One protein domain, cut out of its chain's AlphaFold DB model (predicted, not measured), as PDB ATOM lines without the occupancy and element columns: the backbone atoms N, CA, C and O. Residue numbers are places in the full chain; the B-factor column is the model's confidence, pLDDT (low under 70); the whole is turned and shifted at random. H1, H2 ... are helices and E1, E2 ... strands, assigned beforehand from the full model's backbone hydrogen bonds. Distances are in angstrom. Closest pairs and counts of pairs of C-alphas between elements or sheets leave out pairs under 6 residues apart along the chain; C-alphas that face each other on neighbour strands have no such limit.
ATOM      1  N   THR A 153      92.349 136.003  60.046       96.31
ATOM      2  CA  THR A 153      90.956 136.452  59.955       96.31
ATOM      3  C   THR A 153      90.185 136.158  61.246       96.31
ATOM      4  O   THR A 153      89.481 137.030  61.756       96.31
ATOM      5  N   VAL A 154      90.332 134.955  61.815       96.88
ATOM      6  CA  VAL A 154      89.641 134.551  63.058       96.88
ATOM      7  C   VAL A 154      90.093 135.403  64.250       96.88
ATOM      8  O   VAL A 154      89.267 135.865  65.042       96.88
ATOM      9  N   TYR A 155      91.397 135.673  64.343       96.94
ATOM     10  CA  TYR A 155      92.023 136.450  65.415       96.94
ATOM     11  C   TYR A 155      92.450 137.851  64.955       96.94
ATOM     12  O   TYR A 155      93.488 138.363  65.386       96.94
ATOM     13  N   ALA A 156      91.664 138.485  64.084       94.56
ATOM     14  CA  ALA A 156      91.992 139.788  63.514       94.56
ATOM     15  C   ALA A 156      92.176 140.898  64.570       94.56
ATOM     16  O   ALA A 156      91.533 140.926  65.626       94.56
ATOM     17  N   GLY A 157      93.047 141.861  64.252       93.31
ATOM     18  CA  GLY A 157      93.295 143.037  65.081       93.31
ATOM     19  C   GLY A 157      93.823 142.679  66.471       93.31
ATOM     20  O   GLY A 157      94.755 141.891  66.625       93.31
ATOM     21  N   THR A 158      93.208 143.248  67.509       91.88
ATOM     22  CA  THR A 158      93.677 143.112  68.898       91.88
ATOM     23  C   THR A 158      93.426 141.740  69.522       91.88
ATOM     24  O   THR A 158      93.889 141.514  70.638       91.88
ATOM     25  N   LYS A 159      92.716 140.833  68.833       97.06
ATOM     26  CA  LYS A 159      92.594 139.424  69.244       97.06
ATOM     27  C   LYS A 159      93.908 138.663  69.080       97.06
ATOM     28  O   LYS A 159      94.141 137.688  69.790       97.06
ATOM     29  N   THR A 160      94.784 139.126  68.187       98.31
ATOM     30  CA  THR A 160      96.169 138.662  68.132       98.31
ATOM     31  C   THR A 160      97.052 139.548  69.000       98.31
ATOM     32  O   THR A 160      97.065 140.772  68.852       98.31
ATOM     33  N   VAL A 161      97.836 138.925  69.876       98.19
ATOM     34  CA  VAL A 161      98.826 139.587  70.723       98.19
ATOM     35  C   VAL A 161     100.203 139.004  70.433       98.19
ATOM     36  O   VAL A 161     100.425 137.816  70.637       98.19
ATOM     37  N   VAL A 162     101.142 139.833  69.982       98.19
ATOM     38  CA  VAL A 162     102.551 139.448  69.833       98.19
ATOM     39  C   VAL A 162     103.360 139.961  71.017       98.19
ATOM     40  O   VAL A 162     103.258 141.128  71.414       98.19
ATOM     41  N   VAL A 163     104.171 139.075  71.583       98.06
ATOM     42  CA  VAL A 163     104.945 139.318  72.796       98.06
ATOM     43  C   VAL A 163     106.425 139.100  72.504       98.06
ATOM     44  O   VAL A 163     106.797 138.116  71.867       98.06
ATOM     45  N   ALA A 164     107.274 140.002  72.992       97.81
ATOM     46  CA  ALA A 164     108.726 139.835  73.028       97.81
ATOM     47  C   ALA A 164     109.271 140.223  74.410       97.81
ATOM     48  O   ALA A 164     108.849 141.217  75.003       97.81
ATOM     49  N   ALA A 165     110.219 139.446  74.918       95.88
ATOM     50  CA  ALA A 165     110.952 139.737  76.142       95.88
ATOM     51  C   ALA A 165     111.926 140.911  75.945       95.88
ATOM     52  O   ALA A 165     112.127 141.711  76.861       95.88
ATOM     53  N   SER A 166     112.488 141.070  74.739       95.50
ATOM     54  CA  SER A 166     113.504 142.097  74.460       95.50
ATOM     55  C   SER A 166     112.960 143.533  74.393       95.50
ATOM     56  O   SER A 166     113.732 144.485  74.459       95.50
ATOM     57  N   GLY A 167     111.649 143.720  74.220       95.81
ATOM     58  CA  GLY A 167     111.019 145.030  74.025       95.81
ATOM     59  C   GLY A 167     109.708 144.935  73.245       95.81
ATOM     60  O   GLY A 167     109.354 143.867  72.761       95.81
ATOM     61  N   VAL A 168     108.979 146.045  73.103       96.81
ATOM     62  CA  VAL A 168     107.732 146.060  72.315       96.81
ATOM     63  C   VAL A 168     108.064 145.866  70.825       96.81
ATOM     64  O   VAL A 168     108.823 146.672  70.281       96.81
ATOM     65  N   PRO A 169     107.500 144.854  70.135       96.62
ATOM     66  CA  PRO A 169     107.778 144.621  68.717       96.62
ATOM     67  C   PRO A 169     107.415 145.815  67.824       96.62
ATOM     68  O   PRO A 169     106.397 146.483  68.038       96.62
ATOM     69  N   ALA A 170     108.198 146.064  66.771       96.56
ATOM     70  CA  ALA A 170     107.800 146.985  65.706       96.56
ATOM     71  C   ALA A 170     106.625 146.393  64.912       96.56
ATOM     72  O   ALA A 170     106.579 145.190  64.678       96.56
ATOM     73  N   ALA A 171     105.681 147.231  64.473       94.50
ATOM     74  CA  ALA A 171     104.538 146.766  63.676       94.50
ATOM     75  C   ALA A 171     104.963 146.174  62.322       94.50
ATOM     76  O   ALA A 171     104.273 145.318  61.789       94.50
ATOM     77  N   SER A 172     106.103 146.619  61.790       94.25
ATOM     78  CA  SER A 172     106.700 146.143  60.540       94.25
ATOM     79  C   SER A 172     107.663 144.965  60.720       94.25
ATOM     80  O   SER A 172     108.291 144.548  59.749       94.25
ATOM     81  N   ALA A 173     107.843 144.453  61.942       94.69
ATOM     82  CA  ALA A 173     108.729 143.316  62.156       94.69
ATOM     83  C   ALA A 173     108.181 142.076  61.432       94.69
ATOM     84  O   ALA A 173     106.984 141.791  61.478       94.69
ATOM     85  N   ALA A 174     109.070 141.333  60.770       92.31
ATOM     86  CA  ALA A 174     108.697 140.133  60.035       92.31
ATOM     87  C   ALA A 174     107.966 139.133  60.948       92.31
ATOM     88  O   ALA A 174     108.429 138.817  62.047       92.31
ATOM     89  N   GLY A 175     106.814 138.645  60.486       91.19
ATOM     90  CA  GLY A 175     105.981 137.699  61.228       91.19
ATOM     91  C   GLY A 175     105.068 138.318  62.293       91.19
ATOM     92  O   GLY A 175     104.405 137.557  62.988       91.19
ATOM     93  N   VAL A 176     105.002 139.650  62.433       95.56
ATOM     94  CA  VAL A 176     103.960 140.316  63.237       95.56
ATOM     95  C   VAL A 176     102.679 140.439  62.403       95.56
ATOM     96  O   VAL A 176     102.703 141.133  61.385       95.56
ATOM     97  N   PRO A 177     101.552 139.816  62.807       95.06
ATOM     98  CA  PRO A 177     100.302 139.939  62.064       95.06
ATOM     99  C   PRO A 177      99.778 141.378  62.048       95.06
ATOM    100  O   PRO A 177      99.916 142.131  63.020       95.06
ATOM    101  N   THR A 178      99.148 141.764  60.939       93.94
ATOM    102  CA  THR A 178      98.635 143.126  60.749       93.94
ATOM    103  C   THR A 178      97.597 143.472  61.819       93.94
ATOM    104  O   THR A 178      96.649 142.728  62.054       93.94
ATOM    105  N   GLY A 179      97.770 144.623  62.474       95.12
ATOM    106  CA  GLY A 179      96.847 145.102  63.508       95.12
ATOM    107  C   GLY A 179      96.959 144.388  64.861       95.12
ATOM    108  O   GLY A 179      96.192 144.718  65.765       95.12
ATOM    109  N   ALA A 180      97.911 143.462  65.025       97.62
ATOM    110  CA  ALA A 180      98.138 142.779  66.293       97.62
ATOM    111  C   ALA A 180      98.473 143.764  67.424       97.62
ATOM    112  O   ALA A 180      99.201 144.750  67.249       97.62
ATOM    113  N   ARG A 181      97.995 143.455  68.632       97.69
ATOM    114  CA  ARG A 181      98.450 144.109  69.861       97.69
ATOM    115  C   ARG A 181      99.898 143.687  70.126       97.69
ATOM    116  O   ARG A 181     100.221 142.508  70.074       97.69
ATOM    117  N   ARG A 182     100.779 144.643  70.421       97.44
ATOM    118  CA  ARG A 182     102.225 144.413  70.595       97.44
ATOM    119  C   ARG A 182     102.610 144.726  72.031       97.44
ATOM    120  O   ARG A 182     102.325 145.830  72.491       97.44
ATOM    121  N   LEU A 183     103.233 143.785  72.732       96.88
ATOM    122  CA  LEU A 183     103.583 143.940  74.145       96.88
ATOM    123  C   LEU A 183     105.006 143.471  74.436       96.88
ATOM    124  O   LEU A 183     105.532 142.571  73.782       96.88
ATOM    125  N   LYS A 184     105.596 144.074  75.472       96.06
ATOM    126  CA  LYS A 184     106.756 143.521  76.166       96.06
ATOM    127  C   LYS A 184     106.258 142.722  77.367       96.06
ATOM    128  O   LYS A 184     105.483 143.266  78.153       96.06
ATOM    129  N   ALA A 185     106.712 141.483  77.508       94.81
ATOM    130  CA  ALA A 185     106.548 140.696  78.726       94.81
ATOM    131  C   ALA A 185     107.717 139.723  78.865       94.81
ATOM    132  O   ALA A 185     108.164 139.152  77.870       94.81
ATOM    133  N   THR A 186     108.216 139.550  80.086       93.38
ATOM    134  CA  THR A 186     109.382 138.693  80.377       93.38
ATOM    135  C   THR A 186     109.024 137.433  81.168       93.38
ATOM    136  O   THR A 186     109.863 136.546  81.319       93.38
ATOM    137  N   SER A 187     107.782 137.325  81.647       91.12
ATOM    138  CA  SER A 187     107.310 136.213  82.471       91.12
ATOM    139  C   SER A 187     105.914 135.743  82.056       91.12
ATOM    140  O   SER A 187     105.069 136.525  81.608       91.12
ATOM    141  N   MET A 188     105.677 134.446  82.238       90.88
ATOM    142  CA  MET A 188     104.368 133.833  82.087       90.88
ATOM    143  C   MET A 188     103.420 134.306  83.190       90.88
ATOM    144  O   MET A 188     102.374 134.867  82.889       90.88
ATOM    145  N   ASP A 189     103.815 134.137  84.447       85.75
ATOM    146  CA  ASP A 189     103.007 134.230  85.672       85.75
ATOM    147  C   ASP A 189     102.997 135.605  86.371       85.75
ATOM    148  O   ASP A 189     102.321 135.778  87.379       85.75
ATOM    149  N   GLY A 190     103.709 136.604  85.845       76.44
ATOM    150  CA  GLY A 190     103.783 137.954  86.419       76.44
ATOM    151  C   GLY A 190     104.904 138.165  87.437       76.44
ATOM    152  O   GLY A 190     104.988 139.238  88.025       76.44
ATOM    153  N   SER A 191     105.805 137.196  87.610       64.75
ATOM    154  CA  SER A 191     107.005 137.297  88.461       64.75
ATOM    155  C   SER A 191     108.095 138.251  87.935       64.75
ATOM    156  O   SER A 191     109.231 138.244  88.416       64.75
ATOM    157  N   SER A 192     107.791 139.093  86.945       64.75
ATOM    158  CA  SER A 192     108.781 139.970  86.324       64.75
ATOM    159  C   SER A 192     109.145 141.162  87.212       64.75
ATOM    160  O   SER A 192     108.290 141.976  87.563       64.75
ATOM    161  N   ALA A 193     110.442 141.341  87.472       67.44
ATOM    162  CA  ALA A 193     110.979 142.509  88.175       67.44
ATOM    163  C   ALA A 193     110.799 143.839  87.409       67.44
ATOM    164  O   ALA A 193     111.025 144.905  87.974       67.44
ATOM    165  N   ASP A 194     110.413 143.795  86.127       76.06
ATOM    166  CA  ASP A 194     110.344 144.958  85.235       76.06
ATOM    167  C   ASP A 194     108.942 145.582  85.092       76.06
ATOM    168  O   ASP A 194     108.762 146.491  84.281       76.06
ATOM    169  N   GLY A 195     107.956 145.114  85.869       79.31
ATOM    170  CA  GLY A 195     106.592 145.659  85.882       79.31
ATOM    171  C   GLY A 195     105.778 145.389  84.608       79.31
ATOM    172  O   GLY A 195     104.753 146.040  84.392       79.31
ATOM    173  N   THR A 196     106.222 144.467  83.747       86.19
ATOM    174  CA  THR A 196     105.467 144.061  82.552       86.19
ATOM    175  C   THR A 196     104.255 143.185  82.910       86.19
ATOM    176  O   THR A 196     104.256 142.522  83.947       86.19
ATOM    177  N   PRO A 197     103.175 143.186  82.097       87.56
ATOM    178  CA  PRO A 197     102.035 142.309  82.344       87.56
ATOM    179  C   PRO A 197     102.436 140.838  82.196       87.56
ATOM    180  O   PRO A 197     103.261 140.492  81.350       87.56
ATOM    181  N   SER A 198     101.791 139.965  82.969       90.81
ATOM    182  CA  SER A 198     101.961 138.520  82.831       90.81
ATOM    183  C   SER A 198     101.380 138.030  81.505       90.81
ATOM    184  O   SER A 198     100.299 138.466  81.098       90.81
ATOM    185  N   ILE A 199     102.052 137.092  80.836       94.06
ATOM    186  CA  ILE A 199     101.509 136.478  79.613       94.06
ATOM    187  C   ILE A 199     100.220 135.709  79.924       94.06
ATOM    188  O   ILE A 199      99.304 135.729  79.108       94.06
ATOM    189  N   CYS A 200     100.081 135.112  81.113       91.38
ATOM    190  CA  CYS A 200      98.852 134.415  81.511       91.38
ATOM    191  C   CYS A 200      97.620 135.319  81.475       91.38
ATOM    192  O   CYS A 200      96.551 134.869  81.079       91.38
ATOM    193  N   SER A 201      97.767 136.600  81.834       92.62
ATOM    194  CA  SER A 201      96.658 137.563  81.777       92.62
ATOM    195  C   SER A 201      96.172 137.852  80.352       92.62
ATOM    196  O   SER A 201      95.091 138.409  80.172       92.62
ATOM    197  N   LEU A 202      96.959 137.474  79.340       94.44
ATOM    198  CA  LEU A 202      96.627 137.620  77.924       94.44
ATOM    199  C   LEU A 202      95.898 136.392  77.364       94.44
ATOM    200  O   LEU A 202      95.356 136.475  76.268       94.44
ATOM    201  N   LEU A 203      95.898 135.264  78.084       94.31
ATOM    202  CA  LEU A 203      95.277 134.014  77.649       94.31
ATOM    203  C   LEU A 203      93.770 134.038  77.946       94.31
ATOM    204  O   LEU A 203      93.300 133.366  78.865       94.31
ATOM    205  N   THR A 204      93.023 134.842  77.190       94.94
ATOM    206  CA  THR A 204      91.562 134.997  77.316       94.94
ATOM    207  C   THR A 204      90.817 134.345  76.149       94.94
ATOM    208  O   THR A 204      91.438 133.940  75.164       94.94
ATOM    209  N   ASP A 205      89.487 134.246  76.246       95.06
ATOM    210  CA  ASP A 205      88.654 133.706  75.163       95.06
ATOM    211  C   ASP A 205      88.925 134.412  73.829       95.06
ATOM    212  O   ASP A 205      89.156 135.624  73.791       95.06
ATOM    213  N   ASP A 206      88.881 133.645  72.739       96.12
ATOM    214  CA  ASP A 206      89.038 134.131  71.364       96.12
ATOM    215  C   ASP A 206      90.334 134.929  71.124       96.12
ATOM    216  O   ASP A 206      90.349 135.897  70.352       96.12
ATOM    217  N   THR A 207      91.435 134.539  71.776       96.94
ATOM    218  CA  THR A 207      92.743 135.177  71.578       96.94
ATOM    219  C   THR A 207      93.780 134.258  70.954       96.94
ATOM    220  O   THR A 207      93.790 133.041  71.142       96.94
ATOM    221  N   ARG A 208      94.706 134.888  70.230       98.06
ATOM    222  CA  ARG A 208      95.932 134.281  69.723       98.06
ATOM    223  C   ARG A 208      97.133 135.028  70.285       98.06
ATOM    224  O   ARG A 208      97.418 136.149  69.871       98.06
ATOM    225  N   VAL A 209      97.844 134.410  71.218       97.94
ATOM    226  CA  VAL A 209      99.055 134.950  71.837       97.94
ATOM    227  C   VAL A 209     100.278 134.296  71.201       97.94
ATOM    228  O   VAL A 209     100.407 133.075  71.190       97.94
ATOM    229  N   LEU A 210     101.186 135.101  70.654       98.31
ATOM    230  CA  LEU A 210     102.388 134.633  69.968       98.31
ATOM    231  C   LEU A 210     103.637 135.150  70.683       98.31
ATOM    232  O   LEU A 210     103.820 136.358  70.843       98.31
ATOM    233  N   LEU A 211     104.526 134.237  71.056       98.19
ATOM    234  CA  LEU A 211     105.802 134.518  71.704       98.19
ATOM    235  C   LEU A 211     106.931 134.572  70.670       98.19
ATOM    236  O   LEU A 211     106.938 133.824  69.694       98.19
ATOM    237  N   LYS A 212     107.891 135.475  70.843       98.12
ATOM    238  CA  LYS A 212     108.959 135.670  69.862       98.12
ATOM    239  C   LYS A 212     109.962 134.518  69.918       98.12
ATOM    240  O   LYS A 212     110.483 134.184  70.980       98.12
ATOM    241  N   ARG A 213     110.263 133.928  68.759       97.69
ATOM    242  CA  ARG A 213     111.305 132.900  68.610       97.69
ATOM    243  C   ARG A 213     112.680 133.417  69.032       97.69
ATOM    244  O   ARG A 213     113.001 134.589  68.846       97.69
ATOM    245  N   GLY A 214     113.484 132.513  69.589       97.25
ATOM    246  CA  GLY A 214     114.817 132.799  70.121       97.25
ATOM    247  C   GLY A 214     114.833 133.517  71.475       97.25
ATOM    248  O   GLY A 214     115.915 133.803  71.978       97.25
ATOM    249  N   GLU A 215     113.674 133.809  72.070       97.56
ATOM    250  CA  GLU A 215     113.585 134.481  73.369       97.56
ATOM    251  C   GLU A 215     113.107 133.544  74.480       97.56
ATOM    252  O   GLU A 215     112.502 132.500  74.232       97.56
ATOM    253  N   ARG A 216     113.403 133.942  75.720       94.81
ATOM    254  CA  ARG A 216     113.085 133.206  76.943       94.81
ATOM    255  C   ARG A 216     112.068 133.970  77.787       94.81
ATOM    256  O   ARG A 216     112.214 135.174  77.990       94.81
ATOM    257  N   TYR A 217     111.107 133.235  78.337       92.94
ATOM    258  CA  TYR A 217     110.044 133.710  79.214       92.94
ATOM    259  C   TYR A 217     110.070 132.922  80.518       92.94
ATOM    260  O   TYR A 217     110.014 131.693  80.518       92.94
ATOM    261  N   LEU A 218     110.181 133.637  81.632       89.94
ATOM    262  CA  LEU A 218     110.289 133.037  82.954       89.94
ATOM    263  C   LEU A 218     108.932 132.523  83.438       89.94
ATOM    264  O   LEU A 218     107.922 133.211  83.303       89.94
ATOM    265  N   ILE A 219     108.913 131.359  84.070       85.75
ATOM    266  CA  ILE A 219     107.774 130.898  84.857       85.75
ATOM    267  C   ILE A 219     108.287 130.421  86.222       85.75
ATOM    268  O   ILE A 219     109.211 129.613  86.301       85.75
ATOM    269  N   THR A 220     107.750 130.988  87.301       80.81
ATOM    270  CA  THR A 220     108.149 130.687  88.693       80.81
ATOM    271  C   THR A 220     107.022 130.040  89.502       80.81
ATOM    272  O   THR A 220     107.266 129.392  90.517       80.81
ATOM    273  N   ASP A 221     105.788 130.185  89.031       78.31
ATOM    274  CA  ASP A 221     104.551 129.623  89.546       78.31
ATOM    275  C   ASP A 221     103.659 129.159  88.379       78.31
ATOM    276  O   ASP A 221     104.069 129.152  87.222       78.31
ATOM    277  N   SER A 222     102.436 128.713  88.655       79.00
ATOM    278  CA  SER A 222     101.524 128.230  87.611       79.00
ATOM    279  C   SER A 222     100.901 129.354  86.770       79.00
ATOM    280  O   SER A 222     100.482 130.388  87.288       79.00
ATOM    281  N   CYS A 223     100.741 129.093  85.476       83.94
ATOM    282  CA  CYS A 223      99.979 129.901  84.537       83.94
ATOM    283  C   CYS A 223      98.661 129.200  84.212       83.94
ATOM    284  O   CYS A 223      98.669 128.266  83.422       83.94
ATOM    285  N   SER A 224      97.532 129.603  84.797       84.31
ATOM    286  CA  SER A 224      96.250 128.921  84.554       84.31
ATOM    287  C   SER A 224      95.235 129.788  83.817       84.31
ATOM    288  O   SER A 224      95.125 130.985  84.071       84.31
ATOM    289  N   THR A 225      94.485 129.179  82.899       85.62
ATOM    290  CA  THR A 225      93.382 129.818  82.175       85.62
ATOM    291  C   THR A 225      92.282 128.811  81.837       85.62
ATOM    292  O   THR A 225      92.540 127.634  81.586       85.62
ATOM    293  N   SER A 226      91.037 129.283  81.811       87.75
ATOM    294  CA  SER A 226      89.870 128.545  81.317       87.75
ATOM    295  C   SER A 226      89.389 129.035  79.954       87.75
ATOM    296  O   SER A 226      88.262 128.739  79.561       87.75
ATOM    297  N   ALA A 227      90.227 129.802  79.254       89.69
ATOM    298  CA  ALA A 227      89.888 130.394  77.974       89.69
ATOM    299  C   ALA A 227      89.627 129.349  76.883       89.69
ATOM    300  O   ALA A 227      90.341 128.350  76.769       89.69
ATOM    301  N   SER A 228      88.622 129.624  76.062       91.88
ATOM    302  CA  SER A 228      88.228 128.861  74.888       91.88
ATOM    303  C   SER A 228      88.637 129.559  73.590       91.88
ATOM    304  O   SER A 228      88.847 130.771  73.557       91.88
ATOM    305  N   ASN A 229      88.753 128.789  72.506       93.00
ATOM    306  CA  ASN A 229      89.246 129.250  71.204       93.00
ATOM    307  C   ASN A 229      90.609 129.955  71.314       93.00
ATOM    308  O   ASN A 229      90.872 130.941  70.626       93.00
ATOM    309  N   LEU A 230      91.464 129.459  72.207       94.75
ATOM    310  CA  LEU A 230      92.757 130.044  72.536       94.75
ATOM    311  C   LEU A 230      93.863 129.423  71.678       94.75
ATOM    312  O   LEU A 230      93.992 128.201  71.613       94.75
ATOM    313  N   GLN A 231      94.736 130.262  71.125       96.81
ATOM    314  CA  GLN A 231      95.988 129.824  70.515       96.81
ATOM    315  C   GLN A 231      97.178 130.475  71.223       96.81
ATOM    316  O   GLN A 231      97.322 131.693  71.210       96.81
ATOM    317  N   LEU A 232      98.057 129.665  71.810       96.31
ATOM    318  CA  LEU A 232      99.372 130.093  72.283       96.31
ATOM    319  C   LEU A 232     100.431 129.496  71.359       96.31
ATOM    320  O   LEU A 232     100.529 128.275  71.225       96.31
ATOM    321  N   GLY A 233     101.226 130.346  70.719       97.00
ATOM    322  CA  GLY A 233     102.276 129.876  69.827       97.00
ATOM    323  C   GLY A 233     103.447 130.823  69.676       97.00
ATOM    324  O   GLY A 233     103.759 131.582  70.592       97.00
ATOM    325  N   ALA A 234     104.102 130.773  68.517       97.38
ATOM    326  CA  ALA A 234     105.322 131.523  68.261       97.38
ATOM    327  C   ALA A 234     105.235 132.420  67.018       97.38
ATOM    328  O   ALA A 234     104.554 132.086  66.049       97.38
ATOM    329  N   TRP A 235     105.989 133.520  67.017       97.44
ATOM    330  CA  TRP A 235     106.213 134.383  65.852       97.44
ATOM    331  C   TRP A 235     107.704 134.687  65.653       97.44
ATOM    332  O   TRP A 235     108.525 134.470  66.545       97.44
ATOM    333  N   GLY A 236     108.052 135.211  64.477       95.62
ATOM    334  CA  GLY A 236     109.425 135.551  64.095       95.62
ATOM    335  C   GLY A 236     110.105 134.481  63.236       95.62
ATOM    336  O   GLY A 236     109.461 133.548  62.756       95.62
ATOM    337  N   ASP A 237     111.412 134.644  63.024       93.31
ATOM    338  CA  ASP A 237     112.213 133.775  62.158       93.31
ATOM    339  C   ASP A 237     112.253 132.330  62.686       93.31
ATOM    340  O   ASP A 237     112.619 132.077  63.832       93.31
ATOM    341  N   ARG A 238     111.874 131.373  61.833       89.62
ATOM    342  CA  ARG A 238     111.860 129.937  62.142       89.62
ATOM    343  C   ARG A 238     113.241 129.294  62.141       89.62
ATOM    344  O   ARG A 238     113.361 128.178  62.636       89.62
ATOM    345  N   SER A 239     114.260 129.980  61.623       91.81
ATOM    346  CA  SER A 239     115.653 129.564  61.798       91.81
ATOM    347  C   SER A 239     116.088 129.643  63.269       91.81
ATOM    348  O   SER A 239     116.998 128.930  63.690       91.81
ATOM    349  N   LEU A 240     115.407 130.478  64.065       94.81
ATOM    350  CA  LEU A 240     115.634 130.590  65.497       94.81
ATOM    351  C   LEU A 240     114.870 129.506  66.272       94.81
ATOM    352  O   LEU A 240     113.772 129.093  65.870       94.81
ATOM    353  N   PRO A 241     115.397 129.092  67.441       95.62
ATOM    354  CA  PRO A 241     114.698 128.180  68.334       95.62
ATOM    355  C   PRO A 241     113.282 128.658  68.673       95.62
ATOM    356  O   PRO A 241     112.998 129.859  68.711       95.62
ATOM    357  N   ALA A 242     112.394 127.708  68.964       96.00
ATOM    358  CA  ALA A 242     111.101 128.020  69.562       96.00
ATOM    359  C   ALA A 242     111.280 128.881  70.833       96.00
ATOM    360  O   ALA A 242     112.284 128.707  71.532       96.00
ATOM    361  N   PRO A 243     110.341 129.801  71.133       97.00
ATOM    362  CA  PRO A 243     110.331 130.535  72.396       97.00
ATOM    363  C   PRO A 243     110.438 129.568  73.578       97.00
ATOM    364  O   PRO A 243     109.716 128.569  73.651       97.00
ATOM    365  N   GLU A 244     111.357 129.873  74.487       95.25
ATOM    366  CA  GLU A 244     111.654 129.060  75.661       95.25
ATOM    367  C   GLU A 244     110.813 129.538  76.847       95.25
ATOM    368  O   GLU A 244     110.961 130.666  77.310       95.25
ATOM    369  N   ILE A 245     109.944 128.676  77.364       92.62
ATOM    370  CA  ILE A 245     109.300 128.834  78.666       92.62
ATOM    371  C   ILE A 245     110.213 128.147  79.682       92.62
ATOM    372  O   ILE A 245     110.299 126.918  79.741       92.62
ATOM    373  N   TYR A 246     110.945 128.961  80.435       90.00
ATOM    374  CA  TYR A 246     111.981 128.503  81.350       90.00
ATOM    375  C   TYR A 246     111.467 128.492  82.788       90.00
ATOM    376  O   TYR A 246     111.123 129.546  83.334       90.00
ATOM    377  N   PHE A 247     111.460 127.311  83.407       83.00
ATOM    378  CA  PHE A 247     111.121 127.154  84.816       83.00
ATOM    379  C   PHE A 247     112.327 127.459  85.710       83.00
ATOM    380  O   PHE A 247     113.337 126.747  85.676       83.00
ATOM    381  N   ASP A 248     112.215 128.514  86.522       78.81
ATOM    382  CA  ASP A 248     113.234 128.898  87.505       78.81
ATOM    383  C   ASP A 248     112.731 128.623  88.932       78.81
ATOM    384  O   ASP A 248     111.898 129.375  89.446       78.81
ATOM    385  N   PRO A 249     113.246 127.587  89.619       64.75
ATOM    386  CA  PRO A 249     112.771 127.166  90.938       64.75
ATOM    387  C   PRO A 249     113.228 128.082  92.090       64.75
ATOM    388  O   PRO A 249     113.290 127.639  93.235       64.75
ATOM    389  N   LYS A 250     113.567 129.356  91.835       59.34
ATOM    390  CA  LYS A 250     114.136 130.292  92.832       59.34
ATOM    391  C   LYS A 250     113.331 130.437  94.124       59.34
ATOM    392  O   LYS A 250     113.877 130.903  95.121       59.34
ATOM    393  N   VAL A 251     112.071 130.021  94.138       56.50
ATOM    394  CA  VAL A 251     111.281 129.919  95.360       56.50
ATOM    395  C   VAL A 251     111.282 128.463  95.816       56.50
ATOM    396  O   VAL A 251     110.391 127.693  95.462       56.50
ATOM    397  N   ALA A 252     112.279 128.084  96.622       50.00
ATOM    398  CA  ALA A 252     112.225 126.850  97.399       50.00
ATOM    399  C   ALA A 252     110.937 126.878  98.237       50.00
ATOM    400  O   ALA A 252     110.851 127.602  99.233       50.00
ATOM    401  N   LYS A 253     109.894 126.163  97.799       56.78
ATOM    402  CA  LYS A 253     108.646 126.119  98.561       56.78
ATOM    403  C   LYS A 253     108.873 125.320  99.850       56.78
ATOM    404  O   LYS A 253     109.668 124.376  99.852       56.78
ATOM    405  N   PRO A 254     108.194 125.687 100.954       57.88
ATOM    406  CA  PRO A 254     108.304 124.951 102.204       57.88
ATOM    407  C   PRO A 254     107.956 123.483 101.962       57.88
ATOM    408  O   PRO A 254     106.926 123.175 101.354       57.88
ATOM    409  N   ALA A 255     108.806 122.581 102.447       53.56
ATOM    410  CA  ALA A 255     108.510 121.156 102.461       53.56
ATOM    411  C   ALA A 255     107.123 120.938 103.105       53.56
ATOM    412  O   ALA A 255     106.916 121.308 104.258       53.56
ATOM    413  N   GLY A 256     106.163 120.395 102.344       58.31
ATOM    414  CA  GLY A 256     104.792 120.130 102.812       58.31
ATOM    415  C   GLY A 256     103.663 120.911 102.123       58.31
ATOM    416  O   GLY A 256     102.501 120.625 102.389       58.31
ATOM    417  N   ALA A 257     103.953 121.840 101.204       56.44
ATOM    418  CA  ALA A 257     102.913 122.577 100.461       56.44
ATOM    419  C   ALA A 257     102.171 121.746  99.387       56.44
ATOM    420  O   ALA A 257     101.248 122.252  98.754       56.44
ATOM    421  N   CYS A 258     102.550 120.478  99.201       52.28
ATOM    422  CA  CYS A 258     101.862 119.513  98.349       52.28
ATOM    423  C   CYS A 258     100.912 118.650  99.196       52.28
ATOM    424  O   CYS A 258     101.344 117.625  99.721       52.28
ATOM    425  N   PRO A 259      99.620 119.004  99.344       47.38
ATOM    426  CA  PRO A 259      98.677 118.256 100.184       47.38
ATOM    427  C   PRO A 259      98.276 116.880  99.617       47.38
ATOM    428  O   PRO A 259      97.366 116.242 100.140       47.38
ATOM    429  N   HIS A 260      98.918 116.406  98.546       45.25
ATOM    430  CA  HIS A 260      98.569 115.156  97.885       45.25
ATOM    431  C   HIS A 260      99.767 114.212  97.838       45.25
ATOM    432  O   HIS A 260     100.802 114.550  97.270       45.25
ATOM    433  N   ASN A 261      99.580 113.017  98.410       36.06
ATOM    434  CA  ASN A 261     100.500 111.880  98.378       36.06
ATOM    435  C   ASN A 261     100.764 111.405  96.935       36.06
ATOM    436  O   ASN A 261     100.248 110.375  96.508       36.06
ATOM    437  N   GLY A 262     101.580 112.161  96.197       41.88
ATOM    438  CA  GLY A 262     102.464 111.614  95.175       41.88
ATOM    439  C   GLY A 262     102.142 111.855  93.703       41.88
ATOM    440  O   GLY A 262     102.798 111.194  92.911       41.88
ATOM    441  N   ILE A 263     101.190 112.718  93.290       41.19
ATOM    442  CA  ILE A 263     100.962 112.871  91.831       41.19
ATOM    443  C   ILE A 263     100.689 114.290  91.266       41.19
ATOM    444  O   ILE A 263     100.922 114.473  90.084       41.19
ATOM    445  N   TYR A 264     100.282 115.344  91.995       50.97
ATOM    446  CA  TYR A 264      99.968 116.624  91.301       50.97
ATOM    447  C   TYR A 264     100.275 117.877  92.106       50.97
ATOM    448  O   TYR A 264      99.396 118.455  92.751       50.97
ATOM    449  N   CYS A 265     101.504 118.352  91.993       48.56
ATOM    450  CA  CYS A 265     101.828 119.734  92.285       48.56
ATOM    451  C   CYS A 265     102.119 120.432  90.960       48.56
ATOM    452  O   CYS A 265     103.218 120.362  90.440       48.56
ATOM    453  N   ASN A 266     101.090 121.061  90.379       51.91
ATOM    454  CA  ASN A 266     101.186 121.772  89.097       51.91
ATOM    455  C   ASN A 266     101.938 123.104  89.255       51.91
ATOM    456  O   ASN A 266     101.400 124.161  88.923       51.91
ATOM    457  N   TYR A 267     103.140 123.087  89.821       57.31
ATOM    458  CA  TYR A 267     103.976 124.275  89.875       57.31
ATOM    459  C   TYR A 267     104.721 124.412  88.547       57.31
ATOM    460  O   TYR A 267     105.141 123.430  87.944       57.31
ATOM    461  N   GLY A 268     104.789 125.642  88.032       56.94
ATOM    462  CA  GLY A 268     105.499 125.921  86.782       56.94
ATOM    463  C   GLY A 268     104.784 125.557  85.488       56.94
ATOM    464  O   GLY A 268     105.408 125.613  84.431       56.94
ATOM    465  N   ALA A 269     103.504 125.189  85.547       68.00
ATOM    466  CA  ALA A 269     102.776 124.708  84.382       68.00
ATOM    467  C   ALA A 269     101.936 125.790  83.694       68.00
ATOM    468  O   ALA A 269     101.277 126.586  84.362       68.00
ATOM    469  N   VAL A 270     101.844 125.729  82.363       75.56
ATOM    470  CA  VAL A 270     100.719 126.316  81.618       75.56
ATOM    471  C   VAL A 270      99.532 125.354  81.677       75.56
ATOM    472  O   VAL A 270      99.554 124.290  81.059       75.56
ATOM    473  N   VAL A 271      98.509 125.733  82.440       79.56
ATOM    474  CA  VAL A 271      97.277 124.985  82.684       79.56
ATOM    475  C   VAL A 271      96.127 125.590  81.908       79.56
ATOM    476  O   VAL A 271      95.726 126.722  82.162       79.56
ATOM    477  N   VAL A 272      95.555 124.808  80.994       77.56
ATOM    478  CA  VAL A 272      94.394 125.233  80.211       77.56
ATOM    479  C   VAL A 272      93.217 124.289  80.427       77.56
ATOM    480  O   VAL A 272      93.364 123.074  80.292       77.56
ATOM    481  N   THR A 273      92.053 124.853  80.759       80.19
ATOM    482  CA  THR A 273      90.800 124.114  81.012       80.19
ATOM    483  C   THR A 273      89.662 124.442  80.040       80.19
ATOM    484  O   THR A 273      88.610 123.809  80.122       80.19
ATOM    485  N   GLY A 274      89.832 125.413  79.137       82.31
ATOM    486  CA  GLY A 274      88.797 125.791  78.167       82.31
ATOM    487  C   GLY A 274      88.713 124.867  76.948       82.31
ATOM    488  O   GLY A 274      89.379 123.830  76.886       82.31
ATOM    489  N   SER A 275      87.870 125.225  75.977       87.38
ATOM    490  CA  SER A 275      87.616 124.446  74.754       87.38
ATOM    491  C   SER A 275      88.407 124.954  73.553       87.38
ATOM    492  O   SER A 275      88.664 126.142  73.431       87.38
ATOM    493  N   GLN A 276      88.763 124.055  72.631       90.00
ATOM    494  CA  GLN A 276      89.430 124.409  71.371       90.00
ATOM    495  C   GLN A 276      90.733 125.187  71.590       90.00
ATOM    496  O   GLN A 276      90.919 126.302  71.107       90.00
ATOM    497  N   VAL A 277      91.628 124.582  72.361       92.19
ATOM    498  CA  VAL A 277      92.902 125.193  72.743       92.19
ATOM    499  C   VAL A 277      94.001 124.641  71.851       92.19
ATOM    500  O   VAL A 277      94.078 123.435  71.636       92.19
ATOM    501  N   THR A 278      94.881 125.513  71.370       94.69
ATOM    502  CA  THR A 278      96.096 125.131  70.649       94.69
ATOM    503  C   THR A 278      97.317 125.679  71.367       94.69
ATOM    504  O   THR A 278      97.464 126.892  71.502       94.69
ATOM    505  N   LEU A 279      98.214 124.791  71.787       93.75
ATOM    506  CA  LEU A 279      99.571 125.128  72.204       93.75
ATOM    507  C   LEU A 279     100.518 124.640  71.111       93.75
ATOM    508  O   LEU A 279     100.515 123.449  70.790       93.75
ATOM    509  N   MET A 280     101.308 125.535  70.519       95.81
ATOM    510  CA  MET A 280     102.170 125.151  69.403       95.81
ATOM    511  C   MET A 280     103.517 125.855  69.373       95.81
ATOM    512  O   MET A 280     103.614 127.009  69.765       95.81
ATOM    513  N   ASP A 281     104.542 125.209  68.812       95.69
ATOM    514  CA  ASP A 281     105.841 125.853  68.570       95.69
ATOM    515  C   ASP A 281     106.504 126.414  69.847       95.69
ATOM    516  O   ASP A 281     107.125 127.475  69.809       95.69
ATOM    517  N   LEU A 282     106.374 125.727  70.986       94.88
ATOM    518  CA  LEU A 282     106.946 126.156  72.269       94.88
ATOM    519  C   LEU A 282     108.019 125.177  72.740       94.88
ATOM    520  O   LEU A 282     107.920 123.970  72.510       94.88
ATOM    521  N   ARG A 283     109.009 125.692  73.468       93.56
ATOM    522  CA  ARG A 283     110.009 124.879  74.159       93.56
ATOM    523  C   ARG A 283     109.910 125.103  75.662       93.56
ATOM    524  O   ARG A 283     110.021 126.230  76.114       93.56
ATOM    525  N   GLY A 284     109.719 124.043  76.431       90.12
ATOM    526  CA  GLY A 284     109.765 124.040  77.887       90.12
ATOM    527  C   GLY A 284     111.081 123.450  78.380       90.12
ATOM    528  O   GLY A 284     111.505 122.389  77.921       90.12
ATOM    529  N   THR A 285     111.711 124.132  79.327       88.06
ATOM    530  CA  THR A 285     112.971 123.709  79.956       88.06
ATOM    531  C   THR A 285     112.955 124.054  81.437       88.06
ATOM    532  O   THR A 285     112.330 125.043  81.823       88.06
ATOM    533  N   GLY A 286     113.680 123.303  82.261       79.56
ATOM    534  CA  GLY A 286     113.782 123.570  83.695       79.56
ATOM    535  C   GLY A 286     115.163 123.267  84.265       79.56
ATOM    536  O   GLY A 286     115.968 122.559  83.661       79.56
ATOM    537  N   ASN A 287     115.446 123.826  85.443       70.19
ATOM    538  CA  ASN A 287     116.658 123.506  86.194       70.19
ATOM    539  C   ASN A 287     116.514 122.146  86.895       70.19
ATOM    540  O   ASN A 287     115.822 122.025  87.900       70.19
ATOM    541  N   THR A 288     117.231 121.146  86.395       61.03
ATOM    542  CA  THR A 288     117.137 119.725  86.767       61.03
ATOM    543  C   THR A 288     117.466 119.390  88.228       61.03
ATOM    544  O   THR A 288     117.105 118.315  88.699       61.03
ATOM    545  N   ALA A 289     118.134 120.276  88.974       59.47
ATOM    546  CA  ALA A 289     118.634 119.961  90.315       59.47
ATOM    547  C   ALA A 289     117.564 119.958  91.428       59.47
ATOM    548  O   ALA A 289     117.828 119.443  92.515       59.47
ATOM    549  N   LEU A 290     116.380 120.542  91.196       57.31
ATOM    550  CA  LEU A 290     115.381 120.795  92.252       57.31
ATOM    551  C   LEU A 290     113.968 120.264  91.946       57.31
ATOM    552  O   LEU A 290     113.095 120.352  92.806       57.31
ATOM    553  N   LEU A 291     113.739 119.695  90.760       55.44
ATOM    554  CA  LEU A 291     112.399 119.368  90.259       55.44
ATOM    555  C   LEU A 291     112.126 117.880  90.433       55.44
ATOM    556  O   LEU A 291     112.540 117.064  89.612       55.44
ATOM    557  N   LYS A 292     111.449 117.514  91.521       57.84
ATOM    558  CA  LYS A 292     110.901 116.160  91.643       57.84
ATOM    559  C   LYS A 292     109.486 116.045  91.082       57.84
ATOM    560  O   LYS A 292     109.132 114.939  90.746       57.84
ATOM    561  N   ASP A 293     108.720 117.118  90.869       56.69
ATOM    562  CA  ASP A 293     107.296 116.979  90.496       56.69
ATOM    563  C   ASP A 293     106.792 117.952  89.408       56.69
ATOM    564  O   ASP A 293     105.590 118.018  89.158       56.69
ATOM    565  N   ASP A 294     107.674 118.677  88.708       55.53
ATOM    566  CA  ASP A 294     107.250 119.840  87.911       55.53
ATOM    567  C   ASP A 294     107.223 119.605  86.391       55.53
ATOM    568  O   ASP A 294     108.193 119.160  85.768       55.53
ATOM    569  N   ALA A 295     106.101 119.988  85.781       54.78
ATOM    570  CA  ALA A 295     105.837 119.907  84.351       54.78
ATOM    571  C   ALA A 295     105.555 121.304  83.784       54.78
ATOM    572  O   ALA A 295     104.682 122.007  84.285       54.78
ATOM    573  N   VAL A 296     106.263 121.712  82.722       57.97
ATOM    574  CA  VAL A 296     106.084 123.057  82.125       57.97
ATOM    575  C   VAL A 296     104.778 123.166  81.342       57.97
ATOM    576  O   VAL A 296     104.136 124.218  81.315       57.97
ATOM    577  N   PHE A 297     104.338 122.069  80.734       60.44
ATOM    578  CA  PHE A 297     103.076 122.012  80.012       60.44
ATOM    579  C   PHE A 297     102.163 121.031  80.731       60.44
ATOM    580  O   PHE A 297     102.359 119.828  80.649       60.44
ATOM    581  N   THR A 298     101.153 121.528  81.441       56.56
ATOM    582  CA  THR A 298     100.160 120.656  82.075       56.56
ATOM    583  C   THR A 298      98.784 121.141  81.709       56.56
ATOM    584  O   THR A 298      98.192 121.929  82.434       56.56
ATOM    585  N   ALA A 299      98.216 120.638  80.622       52.50
ATOM    586  CA  ALA A 299      96.818 120.916  80.331       52.50
ATOM    587  C   ALA A 299      95.899 120.006  81.156       52.50
ATOM    588  O   ALA A 299      95.339 119.016  80.686       52.50
ATOM    589  N   ARG A 300      95.718 120.366  82.426       56.03
ATOM    590  CA  ARG A 300      94.719 119.728  83.277       56.03
ATOM    591  C   ARG A 300      93.339 120.198  82.839       56.03
ATOM    592  O   ARG A 300      92.906 121.249  83.294       56.03
ATOM    593  N   MET A 301      92.627 119.432  82.016       54.06
ATOM    594  CA  MET A 301      91.249 119.802  81.696       54.06
ATOM    595  C   MET A 301      90.336 119.404  82.850       54.06
ATOM    596  O   MET A 301      90.213 118.231  83.208       54.06
ATOM    597  N   VAL A 302      89.693 120.397  83.451       47.62
ATOM    598  CA  VAL A 302      88.631 120.149  84.420       47.62
ATOM    599  C   VAL A 302      87.431 119.603  83.648       47.62
ATOM    600  O   VAL A 302      87.047 120.121  82.598       47.62
ATOM    601  N   THR A 303      86.883 118.503  84.154       44.94
ATOM    602  CA  THR A 303      85.721 117.799  83.615       44.94
ATOM    603  C   THR A 303      84.599 118.780  83.264       44.94
ATOM    604  O   THR A 303      84.027 119.420  84.141       44.94
ATOM    605  N   GLY A 304      84.297 118.897  81.964       50.28
ATOM    606  CA  GLY A 304      83.176 119.683  81.433       50.28
ATOM    607  C   GLY A 304      83.537 120.823  80.471       50.28
ATOM    608  O   GLY A 304      82.628 121.322  79.816       50.28
ATOM    609  N   GLY A 305      84.812 121.221  80.357       48.53
ATOM    610  CA  GLY A 305      85.194 122.441  79.624       48.53
ATOM    611  C   GLY A 305      85.799 122.265  78.227       48.53
ATOM    612  O   GLY A 305      85.586 123.118  77.376       48.53
ATOM    613  N   SER A 306      86.537 121.184  77.958       53.38
ATOM    614  CA  SER A 306      87.368 121.089  76.746       53.38
ATOM    615  C   SER A 306      86.847 120.077  75.726       53.38
ATOM    616  O   SER A 306      86.883 118.869  75.966       53.38
ATOM    617  N   GLU A 307      86.411 120.554  74.557       79.38
ATOM    618  CA  GLU A 307      86.022 119.686  73.433       79.38
ATOM    619  C   GLU A 307      87.211 119.194  72.596       79.38
ATOM    620  O   GLU A 307      87.087 118.168  71.929       79.38
ATOM    621  N   SER A 308      88.329 119.931  72.600       86.69
ATOM    622  CA  SER A 308      89.533 119.642  71.814       86.69
ATOM    623  C   SER A 308      90.738 120.426  72.348       86.69
ATOM    624  O   SER A 308      90.613 121.616  72.655       86.69
ATOM    625  N   LEU A 309      91.893 119.763  72.443       90.25
ATOM    626  CA  LEU A 309      93.193 120.368  72.746       90.25
ATOM    627  C   LEU A 309      94.217 119.865  71.736       90.25
ATOM    628  O   LEU A 309      94.403 118.656  71.607       90.25
ATOM    629  N   LEU A 310      94.916 120.787  71.086       93.12
ATOM    630  CA  LEU A 310      96.060 120.503  70.234       93.12
ATOM    631  C   LEU A 310      97.358 120.902  70.944       93.12
ATOM    632  O   LEU A 310      97.539 122.060  71.317       93.12
ATOM    633  N   LEU A 311      98.274 119.946  71.071       92.94
ATOM    634  CA  LEU A 311      99.677 120.151  71.420       92.94
ATOM    635  C   LEU A 311     100.510 119.858  70.165       92.94
ATOM    636  O   LEU A 311     100.637 118.700  69.770       92.94
ATOM    637  N   LEU A 312     101.029 120.892  69.503       94.94
ATOM    638  CA  LEU A 312     101.705 120.764  68.208       94.94
ATOM    639  C   LEU A 312     103.152 121.250  68.286       94.94
ATOM    640  O   LEU A 312     103.402 122.422  68.555       94.94
ATOM    641  N   ARG A 313     104.119 120.391  67.956       94.31
ATOM    642  CA  ARG A 313     105.539 120.786  67.892       94.31
ATOM    643  C   ARG A 313     106.042 121.388  69.208       94.31
ATOM    644  O   ARG A 313     106.756 122.392  69.218       94.31
ATOM    645  N   LEU A 314     105.641 120.782  70.326       93.12
ATOM    646  CA  LEU A 314     106.150 121.134  71.649       93.12
ATOM    647  C   LEU A 314     107.471 120.419  71.911       93.12
ATOM    648  O   LEU A 314     107.634 119.254  71.557       93.12
ATOM    649  N   GLN A 315     108.405 121.108  72.556       91.94
ATOM    650  CA  GLN A 315     109.674 120.533  72.990       91.94
ATOM    651  C   GLN A 315     109.772 120.598  74.511       91.94
ATOM    652  O   GLN A 315     109.590 121.666  75.083       91.94
ATOM    653  N   ALA A 316     110.081 119.485  75.162       87.88
ATOM    654  CA  ALA A 316     110.319 119.395  76.597       87.88
ATOM    655  C   ALA A 316     111.697 118.773  76.851       87.88
ATOM    656  O   ALA A 316     112.005 117.715  76.299       87.88
ATOM    657  N   ASP A 317     112.518 119.431  77.668       87.56
ATOM    658  CA  ASP A 317     113.858 118.959  78.029       87.56
ATOM    659  C   ASP A 317     114.157 119.256  79.505       87.56
ATOM    660  O   ASP A 317     114.044 120.406  79.940       87.56
ATOM    661  N   GLY A 318     114.509 118.226  80.280       80.50
ATOM    662  CA  GLY A 318     114.812 118.373  81.708       80.50
ATOM    663  C   GLY A 318     113.582 118.603  82.594       80.50
ATOM    664  O   GLY A 318     113.673 119.342  83.572       80.50
ATOM    665  N   LEU A 319     112.430 118.023  82.237       76.25
ATOM    666  CA  LEU A 319     111.125 118.231  82.893       76.25
ATOM    667  C   LEU A 319     110.501 116.918  83.379       76.25
ATOM    668  O   LEU A 319     110.849 115.862  82.868       76.25
ATOM    669  N   SER A 320     109.530 116.948  84.296       71.94
ATOM    670  CA  SER A 320     108.879 115.711  84.770       71.94
ATOM    671  C   SER A 320     107.882 115.118  83.780       71.94
ATOM    672  O   SER A 320     107.689 113.902  83.736       71.94
TER     673      SER A 320
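Overview. This is residues 153 to 320 of the 701 residues of the protein "PKD domain-containing protein" of Ideonella sp. TBM-1 (UniProt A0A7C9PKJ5). With little regular structure, the chain from E3 on winds in stacked turns walled by parallel sheets, E2 E1 E3 E6 E9 E11, E4 E7 E10 E12 and E5 E8. Twelve strands and one helix, H1 after E2, hold 52 of 168 printed residues, mostly strand. The whole is compact, radius of gyration of the C-alphas 15.7 A, spanning 50 by 35 by 29 A.

Along the chain. Find C-alpha 160 at (96.169, 138.662, 68.132), where E1 runs to 164 over 13.5 A; then E2 181 to 184, H1 199 to 202, E3 208 to 212, E4 216 to 219, E5 223 to 225, E6 231 to 235, E7 244 to 247, E8 270 to 272, E9 277 to 280, E10 283 to 286, E11 309 to 312, and E12 315 to 317, which ends with C-alpha 317 at (113.858, 118.959, 78.029).

Arrangement. Between E1 and E3, find N 161 and O 208 within hydrogen-bond range, 2.8 A. E2, H1 and E3 form a split strand-helix-strand unit, E1 between its strands, crossover right-handed. H1 only grazes this sheet.

Size, cuts and confidence. The printed part has no cut. Long links include E7 to E8 and E10 to E11; pLDDT is under 70 for 43 residues, among them 249 to 269.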